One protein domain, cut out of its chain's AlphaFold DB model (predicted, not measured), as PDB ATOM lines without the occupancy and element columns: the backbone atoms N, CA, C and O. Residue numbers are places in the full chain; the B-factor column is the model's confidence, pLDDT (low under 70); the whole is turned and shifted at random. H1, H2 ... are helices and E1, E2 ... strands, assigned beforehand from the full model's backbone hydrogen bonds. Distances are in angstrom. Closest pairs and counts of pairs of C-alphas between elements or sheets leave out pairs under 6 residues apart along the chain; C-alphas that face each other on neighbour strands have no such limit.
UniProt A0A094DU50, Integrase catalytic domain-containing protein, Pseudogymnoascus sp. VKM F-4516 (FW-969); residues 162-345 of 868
ATOM      1  N   THR A 162       9.755 -45.030  -1.851       30.88
ATOM      2  CA  THR A 162      11.172 -44.997  -1.457       30.88
ATOM      3  C   THR A 162      11.555 -46.066  -0.434       30.88
ATOM      4  O   THR A 162      12.631 -46.618  -0.564       30.88
ATOM      5  N   THR A 163      10.718 -46.440   0.532       31.41
ATOM      6  CA  THR A 163      11.043 -47.452   1.552       31.41
ATOM      7  C   THR A 163      11.018 -48.868   0.972       31.41
ATOM      8  O   THR A 163      11.848 -49.701   1.346       31.41
ATOM      9  N   ILE A 164      10.150 -49.134  -0.017       32.50
ATOM     10  CA  ILE A 164      10.273 -50.338  -0.854       32.50
ATOM     11  C   ILE A 164      11.600 -50.289  -1.623       32.50
ATOM     12  O   ILE A 164      12.269 -51.315  -1.705       32.50
ATOM     13  N   MET A 165      12.026 -49.120  -2.120       29.36
ATOM     14  CA  MET A 165      13.312 -48.963  -2.818       29.36
ATOM     15  C   MET A 165      14.537 -49.107  -1.902       29.36
ATOM     16  O   MET A 165      15.479 -49.807  -2.248       29.36
ATOM     17  N   ALA A 166      14.515 -48.531  -0.702       31.75
ATOM     18  CA  ALA A 166      15.612 -48.535   0.260       31.75
ATOM     19  C   ALA A 166      15.793 -49.905   0.926       31.75
ATOM     20  O   ALA A 166      16.922 -50.332   1.152       31.75
ATOM     21  N   THR A 167      14.707 -50.647   1.166       31.86
ATOM     22  CA  THR A 167      14.799 -52.044   1.628       31.86
ATOM     23  C   THR A 167      15.384 -52.943   0.529       31.86
ATOM     24  O   THR A 167      16.213 -53.807   0.803       31.86
ATOM     25  N   ILE A 168      15.017 -52.682  -0.732       32.91
ATOM     26  CA  ILE A 168      15.580 -53.320  -1.933       32.91
ATOM     27  C   ILE A 168      17.058 -52.946  -2.154       32.91
ATOM     28  O   ILE A 168      17.844 -53.806  -2.536       32.91
ATOM     29  N   ALA A 169      17.465 -51.710  -1.857       32.41
ATOM     30  CA  ALA A 169      18.847 -51.244  -1.978       32.41
ATOM     31  C   ALA A 169      19.740 -51.673  -0.798       32.41
ATOM     32  O   ALA A 169      20.929 -51.921  -0.985       32.41
ATOM     33  N   SER A 170      19.186 -51.806   0.414       35.28
ATOM     34  CA  SER A 170      19.912 -52.320   1.585       35.28
ATOM     35  C   SER A 170      20.192 -53.818   1.478       35.28
ATOM     36  O   SER A 170      21.191 -54.287   2.018       35.28
ATOM     37  N   ILE A 171      19.352 -54.567   0.759       41.88
ATOM     38  CA  ILE A 171      19.695 -55.893   0.240       41.88
ATOM     39  C   ILE A 171      20.324 -55.688  -1.144       41.88
ATOM     40  O   ILE A 171      19.784 -56.191  -2.124       41.88
ATOM     41  N   ASN A 172      21.427 -54.922  -1.248       46.78
ATOM     42  CA  ASN A 172      22.103 -54.679  -2.529       46.78
ATOM     43  C   ASN A 172      22.454 -56.039  -3.153       46.78
ATOM     44  O   ASN A 172      23.375 -56.713  -2.678       46.78
ATOM     45  N   PRO A 173      21.708 -56.498  -4.169       49.72
ATOM     46  CA  PRO A 173      21.682 -57.920  -4.470       49.72
ATOM     47  C   PRO A 173      22.806 -58.254  -5.465       49.72
ATOM     48  O   PRO A 173      23.235 -59.400  -5.589       49.72
ATOM     49  N   PHE A 174      23.301 -57.231  -6.168       52.94
ATOM     50  CA  PHE A 174      24.494 -57.256  -6.991       52.94
ATOM     51  C   PHE A 174      25.683 -56.917  -6.080       52.94
ATOM     52  O   PHE A 174      25.720 -55.809  -5.543       52.94
ATOM     53  N   PRO A 175      26.688 -57.793  -5.907       57.25
ATOM     54  CA  PRO A 175      27.868 -57.412  -5.140       57.25
ATOM     55  C   PRO A 175      28.557 -56.186  -5.764       57.25
ATOM     56  O   PRO A 175      28.495 -55.967  -6.977       57.25
ATOM     57  N   ASN A 176      29.223 -55.378  -4.933       60.62
ATOM     58  CA  ASN A 176      29.721 -54.041  -5.304       60.62
ATOM     59  C   ASN A 176      30.628 -54.035  -6.555       60.62
ATOM     60  O   ASN A 176      30.672 -53.053  -7.290       60.62
ATOM     61  N   ASN A 177      31.298 -55.154  -6.855       62.78
ATOM     62  CA  ASN A 177      32.087 -55.333  -8.076       62.78
ATOM     63  C   ASN A 177      31.268 -55.231  -9.381       62.78
ATOM     64  O   ASN A 177      31.848 -54.932 -10.422       62.78
ATOM     65  N   VAL A 178      29.957 -55.486  -9.353       67.31
ATOM     66  CA  VAL A 178      29.064 -55.318 -10.510       67.31
ATOM     67  C   VAL A 178      28.732 -53.843 -10.734       67.31
ATOM     68  O   VAL A 178      28.677 -53.420 -11.888       67.31
ATOM     69  N   ARG A 179      28.583 -53.060  -9.654       76.75
ATOM     70  CA  ARG A 179      28.350 -51.611  -9.713       76.75
ATOM     71  C   ARG A 179      29.543 -50.895 -10.346       76.75
ATOM     72  O   ARG A 179      29.389 -50.299 -11.406       76.75
ATOM     73  N   SER A 180      30.748 -51.096  -9.807       73.69
ATOM     74  CA  SER A 180      31.971 -50.488 -10.355       73.69
ATOM     75  C   SER A 180      32.268 -50.934 -11.792       73.69
ATOM     76  O   SER A 180      32.729 -50.142 -12.609       73.69
ATOM     77  N   ALA A 181      31.947 -52.184 -12.151       73.94
ATOM     78  CA  ALA A 181      32.061 -52.643 -13.536       73.94
ATOM     79  C   ALA A 181      31.062 -51.947 -14.483       73.94
ATOM     80  O   ALA A 181      31.357 -51.799 -15.666       73.94
ATOM     81  N   PHE A 182      29.889 -51.537 -13.992       82.56
ATOM     82  CA  PHE A 182      28.886 -50.796 -14.762       82.56
ATOM     83  C   PHE A 182      29.220 -49.307 -14.883       82.56
ATOM     84  O   PHE A 182      29.088 -48.737 -15.963       82.56
ATOM     85  N   GLU A 183      29.736 -48.707 -13.812       83.44
ATOM     86  CA  GLU A 183      30.249 -47.333 -13.792       83.44
ATOM     87  C   GLU A 183      31.415 -47.169 -14.789       83.44
ATOM     88  O   GLU A 183      31.412 -46.226 -15.585       83.44
ATOM     89  N   ALA A 184      32.330 -48.146 -14.851       79.44
ATOM     90  CA  ALA A 184      33.381 -48.220 -15.870       79.44
ATOM     91  C   ALA A 184      32.830 -48.430 -17.298       79.44
ATOM     92  O   ALA A 184      33.320 -47.823 -18.247       79.44
ATOM     93  N   TYR A 185      31.783 -49.244 -17.476       83.62
ATOM     94  CA  TYR A 185      31.162 -49.475 -18.789       83.62
ATOM     95  C   TYR A 185      30.509 -48.213 -19.365       83.62
ATOM     96  O   TYR A 185      30.826 -47.840 -20.495       83.62
ATOM     97  N   ILE A 186      29.678 -47.519 -18.578       83.69
ATOM     98  CA  ILE A 186      29.028 -46.251 -18.967       83.69
ATOM     99  C   ILE A 186      30.046 -45.107 -19.160       83.69
ATOM    100  O   ILE A 186      29.726 -44.076 -19.757       83.69
ATOM    101  N   SER A 187      31.270 -45.265 -18.658       82.00
ATOM    102  CA  SER A 187      32.345 -44.271 -18.786       82.00
ATOM    103  C   SER A 187      33.406 -44.647 -19.827       82.00
ATOM    104  O   SER A 187      34.352 -43.894 -20.013       82.00
ATOM    105  N   SER A 188      33.246 -45.770 -20.536       80.94
ATOM    106  CA  SER A 188      34.139 -46.151 -21.636       80.94
ATOM    107  C   SER A 188      33.771 -45.433 -22.939       80.94
ATOM    108  O   SER A 188      32.591 -45.292 -23.259       80.94
ATOM    109  N   ASN A 189      34.769 -45.089 -23.760       74.62
ATOM    110  CA  ASN A 189      34.577 -44.415 -25.057       74.62
ATOM    111  C   ASN A 189      33.727 -45.218 -26.070       74.62
ATOM    112  O   ASN A 189      33.280 -44.681 -27.080       74.62
ATOM    113  N   THR A 190      33.469 -46.504 -25.800       75.75
ATOM    114  CA  THR A 190      32.570 -47.356 -26.602       75.75
ATOM    115  C   THR A 190      31.089 -47.239 -26.214       75.75
ATOM    116  O   THR A 190      30.221 -47.712 -26.951       75.75
ATOM    117  N   TYR A 191      30.770 -46.610 -25.078       80.31
ATOM    118  CA  TYR A 191      29.400 -46.406 -24.619       80.31
ATOM    119  C   TYR A 191      28.843 -45.061 -25.094       80.31
ATOM    120  O   TYR A 191      29.286 -43.997 -24.673       80.31
ATOM    121  N   HIS A 192      27.802 -45.104 -25.931       76.81
ATOM    122  CA  HIS A 192      27.088 -43.906 -26.383       76.81
ATOM    123  C   HIS A 192      25.592 -44.012 -26.101       76.81
ATOM    124  O   HIS A 192      24.918 -44.910 -26.619       76.81
ATOM    125  N   ASN A 193      25.043 -43.077 -25.327       82.31
ATOM    126  CA  ASN A 193      23.615 -43.002 -25.033       82.31
ATOM    127  C   ASN A 193      23.102 -41.556 -25.155       82.31
ATOM    128  O   ASN A 193      23.230 -40.748 -24.241       82.31
ATOM    129  N   ARG A 194      22.475 -41.242 -26.299       71.44
ATOM    130  CA  ARG A 194      21.923 -39.909 -26.611       71.44
ATOM    131  C   ARG A 194      20.686 -39.525 -25.782       71.44
ATOM    132  O   ARG A 194      20.258 -38.372 -25.855       71.44
ATOM    133  N   GLU A 195      20.096 -40.472 -25.053       78.19
ATOM    134  CA  GLU A 195      18.911 -40.256 -24.211       78.19
ATOM    135  C   GLU A 195      19.258 -40.091 -22.723       78.19
ATOM    136  O   GLU A 195      18.430 -39.600 -21.957       78.19
ATOM    137  N   GLN A 196      20.480 -40.453 -22.321       80.94
ATOM    138  CA  GLN A 196      20.977 -40.268 -20.959       80.94
ATOM    139  C   GLN A 196      21.231 -38.781 -20.666       80.94
ATOM    140  O   GLN A 196      21.606 -37.997 -21.546       80.94
ATOM    141  N   LEU A 197      21.029 -38.385 -19.410       80.69
ATOM    142  CA  LEU A 197      21.183 -37.006 -18.951       80.69
ATOM    143  C   LEU A 197      22.223 -36.906 -17.827       80.69
ATOM    144  O   LEU A 197      22.202 -37.684 -16.868       80.69
ATOM    145  N   SER A 198      23.140 -35.941 -17.971       80.19
ATOM    146  CA  SER A 198      24.047 -35.506 -16.905       80.19
ATOM    147  C   SER A 198      23.300 -34.635 -15.895       80.19
ATOM    148  O   SER A 198      22.240 -34.073 -16.196       80.19
ATOM    149  N   TYR A 199      23.872 -34.493 -14.700       79.81
ATOM    150  CA  TYR A 199      23.303 -33.655 -13.651       79.81
ATOM    151  C   TYR A 199      23.233 -32.170 -14.054       79.81
ATOM    152  O   TYR A 199      22.207 -31.536 -13.812       79.81
ATOM    153  N   GLU A 200      24.243 -31.617 -14.746       79.19
ATOM    154  CA  GLU A 200      24.208 -30.204 -15.171       79.19
ATOM    155  C   GLU A 200      23.080 -29.949 -16.175       79.19
ATOM    156  O   GLU A 200      22.376 -28.937 -16.110       79.19
ATOM    157  N   LYS A 201      22.869 -30.900 -17.091       81.44
ATOM    158  CA  LYS A 201      21.827 -30.822 -18.113       81.44
ATOM    159  C   LYS A 201      20.436 -31.006 -17.507       81.44
ATOM    160  O   LYS A 201      19.529 -30.262 -17.863       81.44
ATOM    161  N   TRP A 202      20.276 -31.917 -16.545       84.88
ATOM    162  CA  TRP A 202      19.050 -32.051 -15.749       84.88
ATOM    163  C   TRP A 202      18.744 -30.776 -14.946       84.88
ATOM    164  O   TRP A 202      17.621 -30.280 -15.000       84.88
ATOM    165  N   SER A 203      19.748 -30.196 -14.280       83.00
ATOM    166  CA  SER A 203      19.624 -28.949 -13.513       83.00
ATOM    167  C   SER A 203      19.213 -27.780 -14.416       83.00
ATOM    168  O   SER A 203      18.243 -27.078 -14.135       83.00
ATOM    169  N   SER A 204      19.853 -27.653 -15.581       82.88
ATOM    170  CA  SER A 204      19.483 -26.678 -16.617       82.88
ATOM    171  C   SER A 204      18.031 -26.852 -17.080       82.88
ATOM    172  O   SER A 204      17.298 -25.872 -17.197       82.88
ATOM    173  N   MET A 205      17.583 -28.095 -17.298       85.06
ATOM    174  CA  MET A 205      16.198 -28.403 -17.675       85.06
ATOM    175  C   MET A 205      15.196 -28.089 -16.550       85.06
ATOM    176  O   MET A 205      14.142 -27.521 -16.830       85.06
ATOM    177  N   ARG A 206      15.523 -28.381 -15.281       84.94
ATOM    178  CA  ARG A 206      14.697 -28.018 -14.113       84.94
ATOM    179  C   ARG A 206      14.578 -26.499 -13.961       84.94
ATOM    180  O   ARG A 206      13.473 -25.996 -13.796       84.94
ATOM    181  N   ASN A 207      15.674 -25.759 -14.126       84.31
ATOM    182  CA  ASN A 207      15.672 -24.293 -14.090       84.31
ATOM    183  C   ASN A 207      14.829 -23.686 -15.228       84.31
ATOM    184  O   ASN A 207      14.059 -22.759 -14.990       84.31
ATOM    185  N   ILE A 208      14.896 -24.254 -16.438       84.69
ATOM    186  CA  ILE A 208      14.056 -23.856 -17.583       84.69
ATOM    187  C   ILE A 208      12.560 -24.106 -17.325       84.69
ATOM    188  O   ILE A 208      11.731 -23.298 -17.744       84.69
ATOM    189  N   LEU A 209      12.204 -25.213 -16.663       84.31
ATOM    190  CA  LEU A 209      10.813 -25.530 -16.314       84.31
ATOM    191  C   LEU A 209      10.285 -24.647 -15.174       84.31
ATOM    192  O   LEU A 209       9.128 -24.237 -15.221       84.31
ATOM    193  N   ASN A 210      11.133 -24.313 -14.197       84.19
ATOM    194  CA  ASN A 210      10.780 -23.443 -13.072       84.19
ATOM    195  C   ASN A 210      10.726 -21.955 -13.465       84.19
ATOM    196  O   ASN A 210       9.931 -21.204 -12.905       84.19
ATOM    197  N   ASN A 211      11.535 -21.515 -14.438       82.50
ATOM    198  CA  ASN A 211      11.531 -20.147 -14.963       82.50
ATOM    199  C   ASN A 211      11.439 -20.119 -16.507       82.50
ATOM    200  O   ASN A 211      12.405 -19.778 -17.202       82.50
ATOM    201  N   PRO A 212      10.258 -20.417 -17.084       76.44
ATOM    202  CA  PRO A 212      10.066 -20.420 -18.533       76.44
ATOM    203  C   PRO A 212      10.159 -19.020 -19.166       76.44
ATOM    204  O   PRO A 212      10.270 -18.917 -20.390       76.44
ATOM    205  N   ALA A 213      10.159 -17.939 -18.378       72.50
ATOM    206  CA  ALA A 213      10.301 -16.566 -18.869       72.50
ATOM    207  C   ALA A 213      11.758 -16.185 -19.205       72.50
ATOM    208  O   ALA A 213      11.982 -15.315 -20.048       72.50
ATOM    209  N   GLN A 214      12.753 -16.848 -18.605       73.19
ATOM    210  CA  GLN A 214      14.169 -16.493 -18.755       73.19
ATOM    211  C   GLN A 214      14.633 -16.568 -20.223       73.19
ATOM    212  O   GLN A 214      14.410 -17.570 -20.912       73.19
ATOM    213  N   LYS A 215      15.274 -15.505 -20.730       70.50
ATOM    214  CA  LYS A 215      15.804 -15.472 -22.104       70.50
ATOM    215  C   LYS A 215      17.098 -16.304 -22.188       70.50
ATOM    216  O   LYS A 215      18.032 -16.004 -21.448       70.50
ATOM    217  N   PRO A 216      17.182 -17.327 -23.060       74.25
ATOM    218  CA  PRO A 216      18.428 -18.054 -23.299       74.25
ATOM    219  C   PRO A 216      19.443 -17.156 -24.023       74.25
ATOM    220  O   PRO A 216      19.064 -16.427 -24.937       74.25
ATOM    221  N   GLN A 217      20.720 -17.229 -23.638       71.75
ATOM    222  CA  GLN A 217      21.790 -16.432 -24.257       71.75
ATOM    223  C   GLN A 217      22.264 -17.027 -25.596       71.75
ATOM    224  O   GLN A 217      22.328 -16.317 -26.594       71.75
ATOM    225  N   ASN A 218      22.526 -18.339 -25.641       79.56
ATOM    226  CA  ASN A 218      23.119 -19.005 -26.809       79.56
ATOM    227  C   ASN A 218      22.089 -19.813 -27.619       79.56
ATOM    228  O   ASN A 218      21.098 -20.310 -27.078       79.56
ATOM    229  N   LYS A 219      22.362 -20.034 -28.914       74.69
ATOM    230  CA  LYS A 219      21.524 -20.844 -29.827       74.69
ATOM    231  C   LYS A 219      21.271 -22.267 -29.306       74.69
ATOM    232  O   LYS A 219      20.178 -22.806 -29.463       74.69
ATOM    233  N   GLU A 220      22.246 -22.858 -28.619       71.38
ATOM    234  CA  GLU A 220      22.086 -24.160 -27.962       71.38
ATOM    235  C   GLU A 220      21.117 -24.106 -26.777       71.38
ATOM    236  O   GLU A 220      20.280 -24.995 -26.630       71.38
ATOM    237  N   ALA A 221      21.155 -23.033 -25.982       73.25
ATOM    238  CA  ALA A 221      20.213 -22.809 -24.890       73.25
ATOM    239  C   ALA A 221      18.787 -22.532 -25.407       73.25
ATOM    240  O   ALA A 221      17.824 -22.955 -24.771       73.25
ATOM    241  N   VAL A 222      18.626 -21.909 -26.586       80.69
ATOM    242  CA  VAL A 222      17.327 -21.816 -27.288       80.69
ATOM    243  C   VAL A 222      16.806 -23.213 -27.637       80.69
ATOM    244  O   VAL A 222      15.673 -23.553 -27.289       80.69
ATOM    245  N   ASN A 223      17.638 -24.047 -28.268       81.69
ATOM    246  CA  ASN A 223      17.271 -25.409 -28.662       81.69
ATOM    247  C   ASN A 223      16.951 -26.296 -27.446       81.69
ATOM    248  O   ASN A 223      15.953 -27.021 -27.451       81.69
ATOM    249  N   LEU A 224      17.757 -26.208 -26.382       81.88
ATOM    250  CA  LEU A 224      17.523 -26.904 -25.117       81.88
ATOM    251  C   LEU A 224      16.219 -26.431 -24.470       81.88
ATOM    252  O   LEU A 224      15.413 -27.271 -24.073       81.88
ATOM    253  N   LYS A 225      15.959 -25.118 -24.422       82.88
ATOM    254  CA  LYS A 225      14.715 -24.555 -23.883       82.88
ATOM    255  C   LYS A 225      13.488 -25.050 -24.642       82.88
ATOM    256  O   LYS A 225      12.560 -25.558 -24.016       82.88
ATOM    257  N   HIS A 226      13.502 -24.974 -25.974       82.88
ATOM    258  CA  HIS A 226      12.406 -25.471 -26.806       82.88
ATOM    259  C   HIS A 226      12.154 -26.967 -26.572       82.88
ATOM    260  O   HIS A 226      11.026 -27.368 -26.297       82.88
ATOM    261  N   ARG A 227      13.205 -27.796 -26.608       82.31
ATOM    262  CA  ARG A 227      13.087 -29.245 -26.393       82.31
ATOM    263  C   ARG A 227      12.616 -29.600 -24.980       82.31
ATOM    264  O   ARG A 227      11.830 -30.526 -24.823       82.31
ATOM    265  N   THR A 228      13.055 -28.858 -23.966       83.69
ATOM    266  CA  THR A 228      12.627 -29.052 -22.571       83.69
ATOM    267  C   THR A 228      11.137 -28.767 -22.416       83.69
ATOM    268  O   THR A 228      10.402 -29.606 -21.905       83.69
ATOM    269  N   LEU A 229      10.676 -27.616 -22.919       85.38
ATOM    270  CA  LEU A 229       9.270 -27.215 -22.852       85.38
ATOM    271  C   LEU A 229       8.364 -28.095 -23.730       85.38
ATOM    272  O   LEU A 229       7.221 -28.343 -23.354       85.38
ATOM    273  N   SER A 230       8.870 -28.605 -24.857       85.00
ATOM    274  CA  SER A 230       8.184 -29.576 -25.721       85.00
ATOM    275  C   SER A 230       8.027 -30.935 -25.031       85.00
ATOM    276  O   SER A 230       6.906 -31.357 -24.745       85.00
ATOM    277  N   ASP A 231       9.147 -31.593 -24.715       85.38
ATOM    278  CA  ASP A 231       9.201 -33.039 -24.474       85.38
ATOM    279  C   ASP A 231       9.121 -33.422 -22.983       85.38
ATOM    280  O   ASP A 231       8.917 -34.596 -22.667       85.38
ATOM    281  N   PHE A 232       9.295 -32.472 -22.056       91.06
ATOM    282  CA  PHE A 232       9.436 -32.739 -20.619       91.06
ATOM    283  C   PHE A 232       8.487 -31.900 -19.748       91.06
ATOM    284  O   PHE A 232       7.896 -30.912 -20.191       91.06
ATOM    285  N   GLN A 233       8.320 -32.336 -18.499       90.62
ATOM    286  CA  GLN A 233       7.544 -31.673 -17.449       90.62
ATOM    287  C   GLN A 233       8.103 -32.010 -16.060       90.62
ATOM    288  O   GLN A 233       8.811 -33.006 -15.900       90.62
ATOM    289  N   LEU A 234       7.759 -31.199 -15.059       89.19
ATOM    290  CA  LEU A 234       8.068 -31.465 -13.654       89.19
ATOM    291  C   LEU A 234       6.835 -32.069 -12.956       89.19
ATOM    292  O   LEU A 234       5.719 -31.604 -13.181       89.19
ATOM    293  N   ILE A 235       7.030 -33.088 -12.119       85.88
ATOM    294  CA  ILE A 235       6.014 -33.656 -11.214       85.88
ATOM    295  C   ILE A 235       6.728 -33.972  -9.899       85.88
ATOM    296  O   ILE A 235       7.768 -34.622  -9.942       85.88
ATOM    297  N   ASP A 236       6.206 -33.528  -8.753       80.38
ATOM    298  CA  ASP A 236       6.816 -33.752  -7.428       80.38
ATOM    299  C   ASP A 236       8.326 -33.431  -7.389       80.38
ATOM    300  O   ASP A 236       9.149 -34.223  -6.931       80.38
ATOM    301  N   ASP A 237       8.688 -32.273  -7.956       80.56
ATOM    302  CA  ASP A 237      10.062 -31.778  -8.159       80.56
ATOM    303  C   ASP A 237      10.993 -32.652  -9.033       80.56
ATOM    304  O   ASP A 237      12.158 -32.317  -9.268       80.56
ATOM    305  N   LYS A 238      10.472 -33.755  -9.579       83.75
ATOM    306  CA  LYS A 238      11.173 -34.706 -10.444       83.75
ATOM    307  C   LYS A 238      10.878 -34.450 -11.919       83.75
ATOM    308  O   LYS A 238       9.791 -34.022 -12.303       83.75
ATOM    309  N   LEU A 239      11.862 -34.749 -12.765       89.00
ATOM    310  CA  LEU A 239      11.765 -34.577 -14.213       89.00
ATOM    311  C   LEU A 239      11.113 -35.807 -14.865       89.00
ATOM    312  O   LEU A 239      11.574 -36.935 -14.694       89.00
ATOM    313  N   TYR A 240      10.070 -35.575 -15.657       90.94
ATOM    314  CA  TYR A 240       9.373 -36.598 -16.433       90.94
ATOM    315  C   TYR A 240       9.393 -36.249 -17.921       90.94
ATOM    316  O   TYR A 240       9.192 -35.095 -18.308       90.94
ATOM    317  N   LYS A 241       9.580 -37.257 -18.776       89.94
ATOM    318  CA  LYS A 241       9.293 -37.141 -20.206       89.94
ATOM    319  C   LYS A 241       7.781 -37.237 -20.395       89.94
ATOM    320  O   LYS A 241       7.147 -38.140 -19.845       89.94
ATOM    321  N   LYS A 242       7.210 -36.299 -21.150       88.06
ATOM    322  CA  LYS A 242       5.774 -36.232 -21.442       88.06
ATOM    323  C   LYS A 242       5.286 -37.486 -22.177       88.06
ATOM    324  O   LYS A 242       6.067 -38.100 -22.913       88.06
ATOM    325  N   PRO A 243       4.006 -37.860 -22.000       88.56
ATOM    326  CA  PRO A 243       3.419 -38.969 -22.736       88.56
ATOM    327  C   PRO A 243       3.378 -38.679 -24.242       88.56
ATOM    328  O   PRO A 243       3.301 -37.528 -24.675       88.56
ATOM    329  N   ASN A 244       3.416 -39.735 -25.048       84.94
ATOM    330  CA  ASN A 244       3.263 -39.675 -26.500       84.94
ATOM    331  C   ASN A 244       2.468 -40.892 -27.013       84.94
ATOM    332  O   ASN A 244       1.972 -41.695 -26.228       84.94
ATOM    333  N   ILE A 245       2.353 -41.038 -28.337       78.56
ATOM    334  CA  ILE A 245       1.549 -42.097 -28.978       78.56
ATOM    335  C   ILE A 245       1.999 -43.517 -28.568       78.56
ATOM    336  O   ILE A 245       1.157 -44.397 -28.435       78.56
ATOM    337  N   CYS A 246       3.297 -43.735 -28.324       75.38
ATOM    338  CA  CYS A 246       3.837 -45.031 -27.890       75.38
ATOM    339  C   CYS A 246       3.804 -45.214 -26.361       75.38
ATOM    340  O   CYS A 246       3.797 -46.336 -25.867       75.38
ATOM    341  N   TYR A 247       3.813 -44.115 -25.603       85.25
ATOM    342  CA  TYR A 247       3.940 -44.101 -24.146       85.25
ATOM    343  C   TYR A 247       2.865 -43.193 -23.546       85.25
ATOM    344  O   TYR A 247       3.094 -42.006 -23.333       85.25
ATOM    345  N   LEU A 248       1.682 -43.751 -23.276       82.38
ATOM    346  CA  LEU A 248       0.512 -42.994 -22.800       82.38
ATOM    347  C   LEU A 248       0.688 -42.382 -21.397       82.38
ATOM    348  O   LEU A 248      -0.030 -41.449 -21.046       82.38
ATOM    349  N   ASN A 249       1.652 -42.877 -20.615       87.00
ATOM    350  CA  ASN A 249       2.002 -42.363 -19.291       87.00
ATOM    351  C   ASN A 249       3.312 -41.550 -19.346       87.00
ATOM    352  O   ASN A 249       4.215 -41.909 -20.109       87.00
ATOM    353  N   PRO A 250       3.467 -40.492 -18.525       88.19
ATOM    354  CA  PRO A 250       4.745 -39.803 -18.378       88.19
ATOM    355  C   PRO A 250       5.797 -40.739 -17.762       88.19
ATOM    356  O   PRO A 250       5.510 -41.451 -16.800       88.19
ATOM    357  N   ARG A 251       7.025 -40.721 -18.291       91.62
ATOM    358  CA  ARG A 251       8.122 -41.609 -17.854       91.62
ATOM    359  C   ARG A 251       9.163 -40.854 -17.032       91.62
ATOM    360  O   ARG A 251       9.569 -39.765 -17.440       91.62
ATOM    361  N   TYR A 252       9.595 -41.413 -15.899       90.38
ATOM    362  CA  TYR A 252      10.605 -40.779 -15.040       90.38
ATOM    363  C   TYR A 252      11.954 -40.715 -15.765       90.38
ATOM    364  O   TYR A 252      12.382 -41.690 -16.384       90.38
ATOM    365  N   VAL A 253      12.611 -39.559 -15.715       89.12
ATOM    366  CA  VAL A 253      13.891 -39.329 -16.388       89.12
ATOM    367  C   VAL A 253      15.033 -39.700 -15.452       89.12
ATOM    368  O   VAL A 253      15.276 -39.005 -14.471       89.12
ATOM    369  N   VAL A 254      15.739 -40.782 -15.776       87.75
ATOM    370  CA  VAL A 254      16.766 -41.368 -14.907       87.75
ATOM    371  C   VAL A 254      18.125 -40.713 -15.168       87.75
ATOM    372  O   VAL A 254      18.591 -40.643 -16.309       87.75
ATOM    373  N   LEU A 255      18.777 -40.238 -14.105       86.25
ATOM    374  CA  LEU A 255      20.125 -39.658 -14.162       86.25
ATOM    375  C   LEU A 255      21.195 -40.732 -14.421       86.25
ATOM    376  O   LEU A 255      21.030 -41.874 -13.998       86.25
ATOM    377  N   LYS A 256      22.339 -40.368 -15.033       82.75
ATOM    378  CA  LYS A 256      23.479 -41.298 -15.262       82.75
ATOM    379  C   LYS A 256      23.888 -42.082 -13.998       82.75
ATOM    380  O   LYS A 256      24.225 -43.258 -14.107       82.75
ATOM    381  N   SER A 257      23.823 -41.460 -12.820       79.62
ATOM    382  CA  SER A 257      24.103 -42.079 -11.516       79.62
ATOM    383  C   SER A 257      23.028 -43.067 -11.038       79.62
ATOM    384  O   SER A 257      23.358 -44.054 -10.388       79.62
ATOM    385  N   GLU A 258      21.757 -42.827 -11.369       83.94
ATOM    386  CA  GLU A 258      20.597 -43.600 -10.899       83.94
ATOM    387  C   GLU A 258      20.315 -44.857 -11.743       83.94
ATOM    388  O   GLU A 258      19.526 -45.711 -11.330       83.94
ATOM    389  N   VAL A 259      20.931 -44.994 -12.927       86.88
ATOM    390  CA  VAL A 259      20.644 -46.099 -13.865       86.88
ATOM    391  C   VAL A 259      20.871 -47.471 -13.225       86.88
ATOM    392  O   VAL A 259      20.035 -48.359 -13.389       86.88
ATOM    393  N   PHE A 260      21.965 -47.653 -12.476       85.12
ATOM    394  CA  PHE A 260      22.268 -48.939 -11.838       85.12
ATOM    395  C   PHE A 260      21.188 -49.335 -10.830       85.12
ATOM    396  O   PHE A 260      20.619 -50.425 -10.915       85.12
ATOM    397  N   ASP A 261      20.882 -48.419  -9.911       83.62
ATOM    398  CA  ASP A 261      19.925 -48.645  -8.832       83.62
ATOM    399  C   ASP A 261      18.511 -48.843  -9.391       83.62
ATOM    400  O   ASP A 261      17.818 -49.760  -8.969       83.62
ATOM    401  N   THR A 262      18.121 -48.094 -10.429       86.88
ATOM    402  CA  THR A 262      16.823 -48.256 -11.114       86.88
ATOM    403  C   THR A 262      16.685 -49.626 -11.797       86.88
ATOM    404  O   THR A 262      15.618 -50.240 -11.769       86.88
ATOM    405  N   ILE A 263      17.758 -50.162 -12.390       86.38
ATOM    406  CA  ILE A 263      17.729 -51.501 -13.002       86.38
ATOM    407  C   ILE A 263      17.689 -52.591 -11.922       86.38
ATOM    408  O   ILE A 263      16.930 -53.558 -12.047       86.38
ATOM    409  N   ALA A 264      18.466 -52.430 -10.848       79.81
ATOM    410  CA  ALA A 264      18.461 -53.338  -9.704       79.81
ATOM    411  C   ALA A 264      17.088 -53.375  -9.007       79.81
ATOM    412  O   ALA A 264      16.573 -54.451  -8.690       79.81
ATOM    413  N   GLN A 265      16.467 -52.203  -8.862       78.31
ATOM    414  CA  GLN A 265      15.132 -51.974  -8.321       78.31
ATOM    415  C   GLN A 265      14.055 -52.780  -9.051       78.31
ATOM    416  O   GLN A 265      13.315 -53.535  -8.416       78.31
ATOM    417  N   GLU A 266      13.949 -52.631 -10.376       82.00
ATOM    418  CA  GLU A 266      12.927 -53.340 -11.156       82.00
ATOM    419  C   GLU A 266      13.209 -54.844 -11.241       82.00
ATOM    420  O   GLU A 266      12.278 -55.649 -11.203       82.00
ATOM    421  N   HIS A 267      14.480 -55.259 -11.268       79.75
ATOM    422  CA  HIS A 267      14.843 -56.674 -11.189       79.75
ATOM    423  C   HIS A 267      14.390 -57.327  -9.871       79.75
ATOM    424  O   HIS A 267      13.848 -58.436  -9.902       79.75
ATOM    425  N   LEU A 268      14.546 -56.643  -8.728       70.38
ATOM    426  CA  LEU A 268      14.062 -57.130  -7.431       70.38
ATOM    427  C   LEU A 268      12.532 -57.087  -7.311       70.38
ATOM    428  O   LEU A 268      11.940 -58.092  -6.917       70.38
ATOM    429  N   LYS A 269      11.873 -55.995  -7.730       71.12
ATOM    430  CA  LYS A 269      10.397 -55.917  -7.810       71.12
ATOM    431  C   LYS A 269       9.797 -57.076  -8.617       71.12
ATOM    432  O   LYS A 269       8.750 -57.606  -8.257       71.12
ATOM    433  N   LEU A 270      10.465 -57.482  -9.698       71.75
ATOM    434  CA  LEU A 270      10.046 -58.575 -10.579       71.75
ATOM    435  C   LEU A 270      10.550 -59.963 -10.135       71.75
ATOM    436  O   LEU A 270      10.535 -60.895 -10.940       71.75
ATOM    437  N   LEU A 271      10.971 -60.122  -8.873       66.94
ATOM    438  CA  LEU A 271      11.423 -61.385  -8.271       66.94
ATOM    439  C   LEU A 271      12.560 -62.054  -9.065       66.94
ATOM    440  O   LEU A 271      12.475 -63.213  -9.471       66.94
ATOM    441  N   HIS A 272      13.627 -61.291  -9.299       67.31
ATOM    442  CA  HIS A 272      14.821 -61.688 -10.049       67.31
ATOM    443  C   HIS A 272      14.568 -62.064 -11.520       67.31
ATOM    444  O   HIS A 272      15.277 -62.890 -12.102       67.31
ATOM    445  N   ALA A 273      13.564 -61.463 -12.162       67.44
ATOM    446  CA  ALA A 273      13.264 -61.768 -13.556       67.44
ATOM    447  C   ALA A 273      14.425 -61.423 -14.515       67.44
ATOM    448  O   ALA A 273      15.143 -60.438 -14.349       67.44
ATOM    449  N   GLY A 274      14.579 -62.230 -15.571       70.12
ATOM    450  CA  GLY A 274      15.549 -61.982 -16.641       70.12
ATOM    451  C   GLY A 274      15.136 -60.863 -17.611       70.12
ATOM    452  O   GLY A 274      13.991 -60.394 -17.603       70.12
ATOM    453  N   ARG A 275      16.063 -60.486 -18.510       79.38
ATOM    454  CA  ARG A 275      15.955 -59.322 -19.423       79.38
ATOM    455  C   ARG A 275      14.591 -59.161 -20.112       79.38
ATOM    456  O   ARG A 275      14.089 -58.050 -20.198       79.38
ATOM    457  N   ASN A 276      13.968 -60.263 -20.547       78.12
ATOM    458  CA  ASN A 276      12.723 -60.256 -21.328       78.12
ATOM    459  C   ASN A 276      11.499 -59.745 -20.535       78.12
ATOM    460  O   ASN A 276      10.448 -59.544 -21.132       78.12
ATOM    461  N   LYS A 277      11.609 -59.581 -19.208       80.50
ATOM    462  CA  LYS A 277      10.554 -59.025 -18.339       80.50
ATOM    463  C   LYS A 277      10.969 -57.711 -17.681       80.50
ATOM    464  O   LYS A 277      10.139 -56.819 -17.560       80.50
ATOM    465  N   VAL A 278      12.246 -57.577 -17.313       82.50
ATOM    466  CA  VAL A 278      12.785 -56.334 -16.735       82.50
ATOM    467  C   VAL A 278      12.828 -55.211 -17.774       82.50
ATOM    468  O   VAL A 278      12.438 -54.095 -17.456       82.50
ATOM    469  N   TRP A 279      13.217 -55.493 -19.025       90.50
ATOM    470  CA  TRP A 279      13.273 -54.452 -20.057       90.50
ATOM    471  C   TRP A 279      11.901 -53.814 -20.359       90.50
ATOM    472  O   TRP A 279      11.820 -52.599 -20.227       90.50
ATOM    473  N   PRO A 280      10.810 -54.557 -20.656       87.38
ATOM    474  CA  PRO A 280       9.504 -53.934 -20.912       87.38
ATOM    475  C   PRO A 280       8.960 -53.124 -19.728       87.38
ATOM    476  O   PRO A 280       8.361 -52.070 -19.928       87.38
ATOM    477  N   ALA A 281       9.196 -53.579 -18.491       86.25
ATOM    478  CA  ALA A 281       8.794 -52.835 -17.299       86.25
ATOM    479  C   ALA A 281       9.567 -51.513 -17.158       86.25
ATOM    480  O   ALA A 281       8.973 -50.493 -16.806       86.25
ATOM    481  N   ILE A 282      10.869 -51.526 -17.473       90.19
ATOM    482  CA  ILE A 282      11.708 -50.327 -17.473       90.19
ATOM    483  C   ILE A 282      11.303 -49.373 -18.601       90.19
ATOM    484  O   ILE A 282      11.073 -48.194 -18.352       90.19
ATOM    485  N   GLU A 283      11.154 -49.885 -19.823       91.00
ATOM    486  CA  GLU A 283      10.792 -49.119 -21.019       91.00
ATOM    487  C   GLU A 283       9.450 -48.384 -20.855       91.00
ATOM    488  O   GLU A 283       9.322 -47.236 -21.280       91.00
ATOM    489  N   GLN A 284       8.472 -48.984 -20.168       87.62
ATOM    490  CA  GLN A 284       7.176 -48.353 -19.892       87.62
ATOM    491  C   GLN A 284       7.212 -47.251 -18.820       87.62
ATOM    492  O   GLN A 284       6.387 -46.340 -18.883       87.62
ATOM    493  N   GLN A 285       8.121 -47.318 -17.840       87.06
ATOM    494  CA  GLN A 285       8.122 -46.427 -16.665       87.06
ATOM    495  C   GLN A 285       9.217 -45.351 -16.698       87.06
ATOM    496  O   GLN A 285       9.037 -44.274 -16.126       87.06
ATOM    497  N   TYR A 286      10.333 -45.613 -17.378       91.44
ATOM    498  CA  TYR A 286      11.558 -44.817 -17.291       91.44
ATOM    499  C   TYR A 286      12.056 -44.344 -18.660       91.44
ATOM    500  O   TYR A 286      11.731 -44.905 -19.708       91.44
ATOM    501  N   TYR A 287      12.867 -43.290 -18.646       89.44
ATOM    502  CA  TYR A 287      13.514 -42.709 -19.816       89.44
ATOM    503  C   TYR A 287      15.011 -42.485 -19.564       89.44
ATOM    504  O   TYR A 287      15.400 -42.087 -18.468       89.44
ATOM    505  N   GLY A 288      15.839 -42.732 -20.586       86.50
ATOM    506  CA  GLY A 288      17.303 -42.602 -20.537       86.50
ATOM    507  C   GLY A 288      18.076 -43.916 -20.335       86.50
ATOM    508  O   GLY A 288      19.285 -43.940 -20.561       86.50
ATOM    509  N   ILE A 289      17.397 -45.012 -19.975       90.00
ATOM    510  CA  ILE A 289      17.990 -46.353 -19.805       90.00
ATOM    511  C   ILE A 289      17.958 -47.135 -21.126       90.00
ATOM    512  O   ILE A 289      16.941 -47.135 -21.820       90.00
ATOM    513  N   LYS A 290      19.040 -47.851 -21.450       88.69
ATOM    514  CA  LYS A 290      19.130 -48.756 -22.604       88.69
ATOM    515  C   LYS A 290      18.898 -50.222 -22.249       88.69
ATOM    516  O   LYS A 290      19.144 -50.680 -21.134       88.69
ATOM    517  N   ARG A 291      18.510 -51.006 -23.257       85.50
ATOM    518  CA  ARG A 291      18.383 -52.466 -23.145       85.50
ATOM    519  C   ARG A 291      19.727 -53.136 -22.865       85.50
ATOM    520  O   ARG A 291      19.785 -54.110 -22.115       85.50
ATOM    521  N   GLU A 292      20.800 -52.598 -23.435       85.38
ATOM    522  CA  GLU A 292      22.167 -53.072 -23.228       85.38
ATOM    523  C   GLU A 292      22.592 -52.919 -21.759       85.38
ATOM    524  O   GLU A 292      23.194 -53.846 -21.216       85.38
ATOM    525  N   ASP A 293      22.194 -51.825 -21.093       87.25
ATOM    526  CA  ASP A 293      22.449 -51.582 -19.666       87.25
ATOM    527  C   ASP A 293      21.829 -52.695 -18.802       87.25
ATOM    528  O   ASP A 293      22.496 -53.314 -17.965       87.25
ATOM    529  N   VAL A 294      20.552 -53.004 -19.063       85.88
ATOM    530  CA  VAL A 294      19.805 -54.069 -18.377       85.88
ATOM    531  C   VAL A 294      20.454 -55.430 -18.623       85.88
ATOM    532  O   VAL A 294      20.644 -56.212 -17.693       85.88
ATOM    533  N   GLU A 295      20.847 -55.733 -19.861       83.44
ATOM    534  CA  GLU A 295      21.536 -56.990 -20.161       83.44
ATOM    535  C   GLU A 295      22.919 -57.096 -19.500       83.44
ATOM    536  O   GLU A 295      23.299 -58.187 -19.070       83.44
ATOM    537  N   PHE A 296      23.669 -55.998 -19.404       81.81
ATOM    538  CA  PHE A 296      25.002 -55.946 -18.802       81.81
ATOM    539  C   PHE A 296      24.974 -56.222 -17.292       81.81
ATOM    540  O   PHE A 296      25.815 -56.970 -16.775       81.81
ATOM    541  N   ILE A 297      23.999 -55.631 -16.597       80.38
ATOM    542  CA  ILE A 297      23.783 -55.785 -15.156       80.38
ATOM    543  C   ILE A 297      23.281 -57.203 -14.844       80.38
ATOM    544  O   ILE A 297      23.901 -57.927 -14.058       80.38
ATOM    545  N   LEU A 298      22.221 -57.660 -15.523       78.81
ATOM    546  CA  LEU A 298      21.599 -58.958 -15.235       78.81
ATOM    547  C   LEU A 298      22.500 -60.163 -15.555       78.81
ATOM    548  O   LEU A 298      22.435 -61.166 -14.849       78.81
ATOM    549  N   LYS A 299      23.382 -60.082 -16.564       72.31
ATOM    550  CA  LYS A 299      24.325 -61.178 -16.878       72.31
ATOM    551  C   LYS A 299      25.334 -61.437 -15.756       72.31
ATOM    552  O   LYS A 299      25.695 -62.588 -15.526       72.31
ATOM    553  N   ARG A 300      25.776 -60.399 -15.033       69.06
ATOM    554  CA  ARG A 300      26.695 -60.569 -13.892       69.06
ATOM    555  C   ARG A 300      25.989 -61.039 -12.627       69.06
ATOM    556  O   ARG A 300      26.603 -61.760 -11.847       69.06
ATOM    557  N   TYR A 301      24.719 -60.677 -12.450       67.94
ATOM    558  CA  TYR A 301      23.914 -61.050 -11.288       67.94
ATOM    559  C   TYR A 301      23.890 -62.557 -11.028       67.94
ATOM    560  O   TYR A 301      24.378 -63.031 -10.005       67.94
ATOM    561  N   CYS A 302      23.369 -63.314 -11.997       63.56
ATOM    562  CA  CYS A 302      23.113 -64.744 -11.845       63.56
ATOM    563  C   CYS A 302      24.402 -65.534 -11.575       63.56
ATOM    564  O   CYS A 302      24.394 -66.506 -10.823       63.56
ATOM    565  N   PHE A 303      25.525 -65.098 -12.157       63.19
ATOM    566  CA  PHE A 303      26.823 -65.733 -11.938       63.19
ATOM    567  C   PHE A 303      27.459 -65.333 -10.598       63.19
ATOM    568  O   PHE A 303      28.055 -66.168  -9.923       63.19
ATOM    569  N   ALA A 304      27.288 -64.082 -10.160       61.62
ATOM    570  CA  ALA A 304      27.752 -63.643  -8.846       61.62
ATOM    571  C   ALA A 304      26.995 -64.338  -7.697       61.62
ATOM    572  O   ALA A 304      27.624 -64.726  -6.715       61.62
ATOM    573  N   GLN A 305      25.683 -64.576  -7.845       63.28
ATOM    574  CA  GLN A 305      24.914 -65.402  -6.904       63.28
ATOM    575  C   GLN A 305      25.455 -66.837  -6.810       63.28
ATOM    576  O   GLN A 305      25.570 -67.373  -5.711       63.28
ATOM    577  N   PHE A 306      25.821 -67.450  -7.942       65.81
ATOM    578  CA  PHE A 306      26.405 -68.795  -7.962       65.81
ATOM    579  C   PHE A 306      27.731 -68.852  -7.185       65.81
ATOM    580  O   PHE A 306      27.893 -69.706  -6.316       65.81
ATOM    581  N   ILE A 307      28.637 -67.894  -7.424       63.09
ATOM    582  CA  ILE A 307      29.909 -67.773  -6.689       63.09
ATOM    583  C   ILE A 307      29.673 -67.576  -5.184       63.09
ATOM    584  O   ILE A 307      30.368 -68.182  -4.373       63.09
ATOM    585  N   ALA A 308      28.695 -66.751  -4.797       57.72
ATOM    586  CA  ALA A 308      28.382 -66.497  -3.391       57.72
ATOM    587  C   ALA A 308      27.794 -67.726  -2.668       57.72
ATOM    588  O   ALA A 308      28.016 -67.890  -1.472       57.72
ATOM    589  N   ALA A 309      27.062 -68.589  -3.381       59.59
ATOM    590  CA  ALA A 309      26.429 -69.781  -2.815       59.59
ATOM    591  C   ALA A 309      27.336 -71.027  -2.793       59.59
ATOM    592  O   ALA A 309      27.158 -71.883  -1.927       59.59
ATOM    593  N   PHE A 310      28.279 -71.149  -3.735       64.94
ATOM    594  CA  PHE A 310      29.042 -72.387  -3.969       64.94
ATOM    595  C   PHE A 310      30.566 -72.208  -4.057       64.94
ATOM    596  O   PHE A 310      31.257 -73.176  -4.369       64.94
ATOM    597  N   LEU A 311      31.087 -71.008  -3.751       67.19
ATOM    598  CA  LEU A 311      32.469 -70.566  -4.013       67.19
ATOM    599  C   LEU A 311      32.780 -70.472  -5.529       67.19
ATOM    600  O   LEU A 311      32.050 -71.025  -6.357       67.19
ATOM    601  N   PRO A 312      33.816 -69.719  -5.954       66.06
ATOM    602  CA  PRO A 312      34.150 -69.649  -7.374       66.06
ATOM    603  C   PRO A 312      34.719 -70.996  -7.865       66.06
ATOM    604  O   PRO A 312      35.670 -71.503  -7.272       66.06
ATOM    605  N   PRO A 313      34.175 -71.598  -8.940       73.12
ATOM    606  CA  PRO A 313      34.680 -72.864  -9.466       73.12
ATOM    607  C   PRO A 313      36.070 -72.676 -10.085       73.12
ATOM    608  O   PRO A 313      36.337 -71.650 -10.700       73.12
ATOM    609  N   LYS A 314      36.951 -73.683 -10.001       70.75
ATOM    610  CA  LYS A 314      38.294 -73.607 -10.618       70.75
ATOM    611  C   LYS A 314      38.228 -73.416 -12.141       70.75
ATOM    612  O   LYS A 314      39.012 -72.655 -12.704       70.75
ATOM    613  N   ILE A 315      37.272 -74.087 -12.787       75.81
ATOM    614  CA  ILE A 315      37.053 -74.077 -14.237       75.81
ATOM    615  C   ILE A 315      35.566 -73.818 -14.513       75.81
ATOM    616  O   ILE A 315      34.700 -74.466 -13.923       75.81
ATOM    617  N   MET A 316      35.270 -72.913 -15.446       77.19
ATOM    618  CA  MET A 316      33.978 -72.792 -16.115       77.19
ATOM    619  C   MET A 316      34.124 -73.274 -17.561       77.19
ATOM    620  O   MET A 316      34.911 -72.721 -18.327       77.19
ATOM    621  N   GLN A 317      33.327 -74.269 -17.946       78.12
ATOM    622  CA  GLN A 317      33.207 -74.703 -19.336       78.12
ATOM    623  C   GLN A 317      31.946 -74.089 -19.961       78.12
ATOM    624  O   GLN A 317      30.872 -74.131 -19.360       78.12
ATOM    625  N   ALA A 318      32.072 -73.511 -21.154       75.50
ATOM    626  CA  ALA A 318      30.979 -72.843 -21.866       75.50
ATOM    627  C   ALA A 318      31.117 -73.013 -23.385       75.50
ATOM    628  O   ALA A 318      32.121 -73.537 -23.866       75.50
ATOM    629  N   ASP A 319      30.119 -72.579 -24.158       73.50
ATOM    630  CA  ASP A 319      30.254 -72.485 -25.612       73.50
ATOM    631  C   ASP A 319      30.759 -71.101 -26.057       73.50
ATOM    632  O   ASP A 319      31.053 -70.212 -25.257       73.50
ATOM    633  N   ASN A 320      30.886 -70.916 -27.369       69.75
ATOM    634  CA  ASN A 320      31.407 -69.689 -27.961       69.75
ATOM    635  C   ASN A 320      30.370 -68.544 -28.094       69.75
ATOM    636  O   ASN A 320      30.622 -67.582 -28.834       69.75
ATOM    637  N   GLY A 321      29.240 -68.626 -27.384       64.62
ATOM    638  CA  GLY A 321      28.168 -67.633 -27.335       64.62
ATOM    639  C   GLY A 321      28.622 -66.217 -26.960       64.62
ATOM    640  O   GLY A 321      29.682 -65.992 -26.369       64.62
ATOM    641  N   LYS A 322      27.808 -65.222 -27.326       62.56
ATOM    642  CA  LYS A 322      28.075 -63.800 -27.034       62.56
ATOM    643  C   LYS A 322      27.760 -63.446 -25.574       62.56
ATOM    644  O   LYS A 322      28.295 -62.476 -25.048       62.56
ATOM    645  N   GLU A 323      26.922 -64.239 -24.919       65.12
ATOM    646  CA  GLU A 323      26.566 -64.163 -23.501       65.12
ATOM    647  C   GLU A 323      27.733 -64.478 -22.552       65.12
ATOM    648  O   GLU A 323      27.801 -63.885 -21.476       65.12
ATOM    649  N   PHE A 324      28.671 -65.340 -22.956       67.12
ATOM    650  CA  PHE A 324      29.820 -65.744 -22.135       67.12
ATOM    651  C   PHE A 324      31.046 -64.821 -22.284       67.12
ATOM    652  O   PHE A 324      32.062 -65.013 -21.618       67.12
ATOM    653  N   LYS A 325      30.968 -63.800 -23.150       64.81
ATOM    654  CA  LYS A 325      32.104 -62.957 -23.560       64.81
ATOM    655  C   LYS A 325      32.093 -61.576 -22.894       64.81
ATOM    656  O   LYS A 325      31.079 -61.123 -22.365       64.81
ATOM    657  N   GLY A 326      33.251 -60.909 -22.900       65.31
ATOM    658  CA  GLY A 326      33.443 -59.545 -22.389       65.31
ATOM    659  C   GLY A 326      33.071 -59.387 -20.912       65.31
ATOM    660  O   GLY A 326      33.853 -59.716 -20.023       65.31
ATOM    661  N   ALA A 327      31.855 -58.901 -20.657       55.84
ATOM    662  CA  ALA A 327      31.303 -58.623 -19.333       55.84
ATOM    663  C   ALA A 327      31.486 -59.760 -18.309       55.84
ATOM    664  O   ALA A 327      31.872 -59.501 -17.165       55.84
ATOM    665  N   LEU A 328      31.219 -61.006 -18.719       65.25
ATOM    666  CA  LEU A 328      31.380 -62.187 -17.869       65.25
ATOM    667  C   LEU A 328      32.854 -62.609 -17.751       65.25
ATOM    668  O   LEU A 328      33.295 -62.989 -16.670       65.25
ATOM    669  N   LEU A 329      33.636 -62.471 -18.826       65.56
ATOM    670  CA  LEU A 329      35.060 -62.824 -18.859       65.56
ATOM    671  C   LEU A 329      35.883 -62.014 -17.841       65.56
ATOM    672  O   LEU A 329      36.750 -62.567 -17.170       65.56
ATOM    673  N   LEU A 330      35.562 -60.727 -17.666       61.12
ATOM    674  CA  LEU A 330      36.151 -59.871 -16.625       61.12
ATOM    675  C   LEU A 330      35.839 -60.380 -15.207       61.12
ATOM    676  O   LEU A 330      36.703 -60.364 -14.331       61.12
ATOM    677  N   LEU A 331      34.611 -60.861 -14.980       62.56
ATOM    678  CA  LEU A 331      34.185 -61.419 -13.694       62.56
ATOM    679  C   LEU A 331      34.907 -62.746 -13.403       62.56
ATOM    680  O   LEU A 331      35.400 -62.940 -12.295       62.56
ATOM    681  N   LEU A 332      35.024 -63.614 -14.412       69.00
ATOM    682  CA  LEU A 332      35.740 -64.892 -14.348       69.00
ATOM    683  C   LEU A 332      37.230 -64.682 -14.028       69.00
ATOM    684  O   LEU A 332      37.731 -65.238 -13.049       69.00
ATOM    685  N   ARG A 333      37.907 -63.786 -14.766       62.72
ATOM    686  CA  ARG A 333      39.308 -63.396 -14.519       62.72
ATOM    687  C   ARG A 333      39.524 -62.859 -13.097       62.72
ATOM    688  O   ARG A 333      40.457 -63.299 -12.431       62.72
ATOM    689  N   LYS A 334      38.641 -61.982 -12.591       62.53
ATOM    690  CA  LYS A 334      38.732 -61.419 -11.224       62.53
ATOM    691  C   LYS A 334      38.702 -62.484 -10.119       62.53
ATOM    692  O   LYS A 334      39.309 -62.285  -9.069       62.53
ATOM    693  N   TYR A 335      38.023 -63.604 -10.354       62.41
ATOM    694  CA  TYR A 335      37.966 -64.738  -9.429       62.41
ATOM    695  C   TYR A 335      38.961 -65.865  -9.774       62.41
ATOM    696  O   TYR A 335      38.861 -66.944  -9.198       62.41
ATOM    697  N   ARG A 336      39.917 -65.622 -10.692       66.88
ATOM    698  CA  ARG A 336      40.883 -66.602 -11.238       66.88
ATOM    699  C   ARG A 336      40.212 -67.896 -11.759       66.88
ATOM    700  O   ARG A 336      40.834 -68.952 -11.788       66.88
ATOM    701  N   ILE A 337      38.960 -67.798 -12.219       74.25
ATOM    702  CA  ILE A 337      38.202 -68.903 -12.823       74.25
ATOM    703  C   ILE A 337      38.726 -69.124 -14.246       74.25
ATOM    704  O   ILE A 337      38.643 -68.223 -15.086       74.25
ATOM    705  N   GLN A 338      39.255 -70.315 -14.527       69.25
ATOM    706  CA  GLN A 338      39.695 -70.699 -15.871       69.25
ATOM    707  C   GLN A 338      38.483 -70.898 -16.790       69.25
ATOM    708  O   GLN A 338      37.441 -71.381 -16.347       69.25
ATOM    709  N   VAL A 339      38.599 -70.530 -18.068       71.19
ATOM    710  CA  VAL A 339      37.478 -70.573 -19.023       71.19
ATOM    711  C   VAL A 339      37.806 -71.512 -20.174       71.19
ATOM    712  O   VAL A 339      38.617 -71.180 -21.036       71.19
ATOM    713  N   VAL A 340      37.152 -72.672 -20.198       71.12
ATOM    714  CA  VAL A 340      37.280 -73.660 -21.275       71.12
ATOM    715  C   VAL A 340      36.132 -73.456 -22.257       71.12
ATOM    716  O   VAL A 340      34.991 -73.855 -22.013       71.12
ATOM    717  N   ASN A 341      36.431 -72.812 -23.383       68.50
ATOM    718  CA  ASN A 341      35.480 -72.687 -24.482       68.50
ATOM    719  C   ASN A 341      35.415 -74.017 -25.243       68.50
ATOM    720  O   ASN A 341      36.423 -74.480 -25.771       68.50
ATOM    721  N   GLY A 342      34.224 -74.602 -25.360       61.94
ATOM    722  CA  GLY A 342      33.994 -75.768 -26.208       61.94
ATOM    723  C   GLY A 342      34.408 -75.480 -27.654       61.94
ATOM    724  O   GLY A 342      34.000 -74.465 -28.240       61.94
ATOM    725  N   ALA A 343      35.217 -76.378 -28.224       51.25
ATOM    726  CA  ALA A 343      35.692 -76.278 -29.600       51.25
ATOM    727  C   ALA A 343      34.497 -76.118 -30.564       51.25
ATOM    728  O   ALA A 343      33.528 -76.882 -30.456       51.25
ATOM    729  N   PRO A 344      34.523 -75.152 -31.507       40.56
ATOM    730  CA  PRO A 344      33.394 -74.904 -32.396       40.56
ATOM    731  C   PRO A 344      32.957 -76.171 -33.146       40.56
ATOM    732  O   PRO A 344      33.653 -76.644 -34.041       40.56
ATOM    733  N   ARG A 345      31.750 -76.665 -32.823       44.50
ATOM    734  CA  ARG A 345      31.122 -77.888 -33.367       44.50
ATOM    735  C   ARG A 345      31.668 -79.231 -32.831       44.50
ATOM    736  O   ARG A 345      31.613 -80.215 -33.562       44.50
TER     737      ARG A 345
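This is residues 162 to 345 of the 868 residues of the protein "Integrase catalytic domain-containing protein" of Pseudogymnoascus sp. VKM F-4516 (FW-969) (UniProt A0A094DU50). Three groups of parts follow one another along a long, loose body: at one end the small sheet E1, E2, E3 with H3 packed on it and H4 on H3; in the middle a cluster of crossed helices, H2, H5, H6 and H7, with H1 on the side of H5; at the other end the paired strands E4 and E5 with H8. The long helix H7 leads from the middle cluster towards that last pair. The printed part has 184 residues, with eight named helices and five named strands in the order H1 H2 H3 H4 E1 E2 E3 H5 H6 H7 E4 H8 E5, and is mostly helix. The sheet E1 - E2 - E3 is antiparallel, and E4 and E5 are parallel. The whole is loose, with a radius of gyration of the C-alphas of 19.8 A, and elongated, spanning 64 by 35 by 29 A.

H1, residues 162 to 170, touches H5, residues 259 to 269, about perpendicular at 82 degrees, the C-alphas of Met 165 and Gln 265 being closest at 6.5 A. H2, residues 176 to 186, touches residues 296 to 301 of H7, residues 291 to 310, at a shallow tilt of 21 degrees, opposite ways; C-alphas 178 and 300 are closest, 6.7 A apart. H3, residues 199 to 210, touches H4, residues 219 to 231, at a tilt of 69 degrees, steep but only just, with C-alphas 205 and 228 closest at 6.1 A. The strands E1, residues 232 to 235, E2, residues 238 to 241, and E3, residues 251 to 253, form a meander, each the antiparallel neighbour of the one before. The hairpin E1 and E2 has N 233 and O 240 within hydrogen-bond range at 2.9 A; the hairpin E2 and E3 has N 241 and O 251 at 2.8 A. H3 is on one face of this sheet, making two layers, at a height over the sheet of 9.4 A, and runs across the strands at 82 degrees to E1 on the local plane. H4 only grazes the sheet with residues 226 to 231, and H6, residues 275 to 285, only grazes it with residues 282 to 285. H6 touches H5 at 69.7 degrees, a steep tilt but only just, with C-alphas 267 and 278 closest at 5.9 A. H7 is the hub, touching H2, H5, H6 and H8, residues 327 to 334; it only just touches H5, with 3 pairs of C-alphas within 8 A, the closest being 263 and 294 at 6.3 A. H7 and H8 stand at a shallow tilt of 34 degrees, only just short of steep, with C-alphas 300 and 328 closest at 6.4 A. E4, residues 315 to 318, H8 and E5, residues 338 to 341, form a strand-helix-strand unit, two parallel neighbour strands with a helix between them in the chain, and its crossover is right-handed; N 316 and O 338 are 2.8 A apart. Every O i to N i+4 pair is within hydrogen-bond range in H1, H2, H3, H4 and H5; the counts are 5 of 7 in H6, 13 of 16 in H7 and 3 of 4 in H8.

H1 begins at C-alpha 162, (11.172, -44.997, -1.457). H3 is 16.2 A long, H4 18.1 A and H7 29.6 A, from C-alpha 291 at (18.383, -52.466, -23.145). E5 ends at C-alpha 341, (35.480, -72.687, -24.482).

The C-alphas of Ala 213 and Arg 345 are the two farthest apart, at 66.4 A. The printed part has no cut, and its one long link is H2 to H3, 12 residues. The mean pLDDT of the printed part is 74.2; 56 residues are under 70, among them 162 to 178 and 320 to 336.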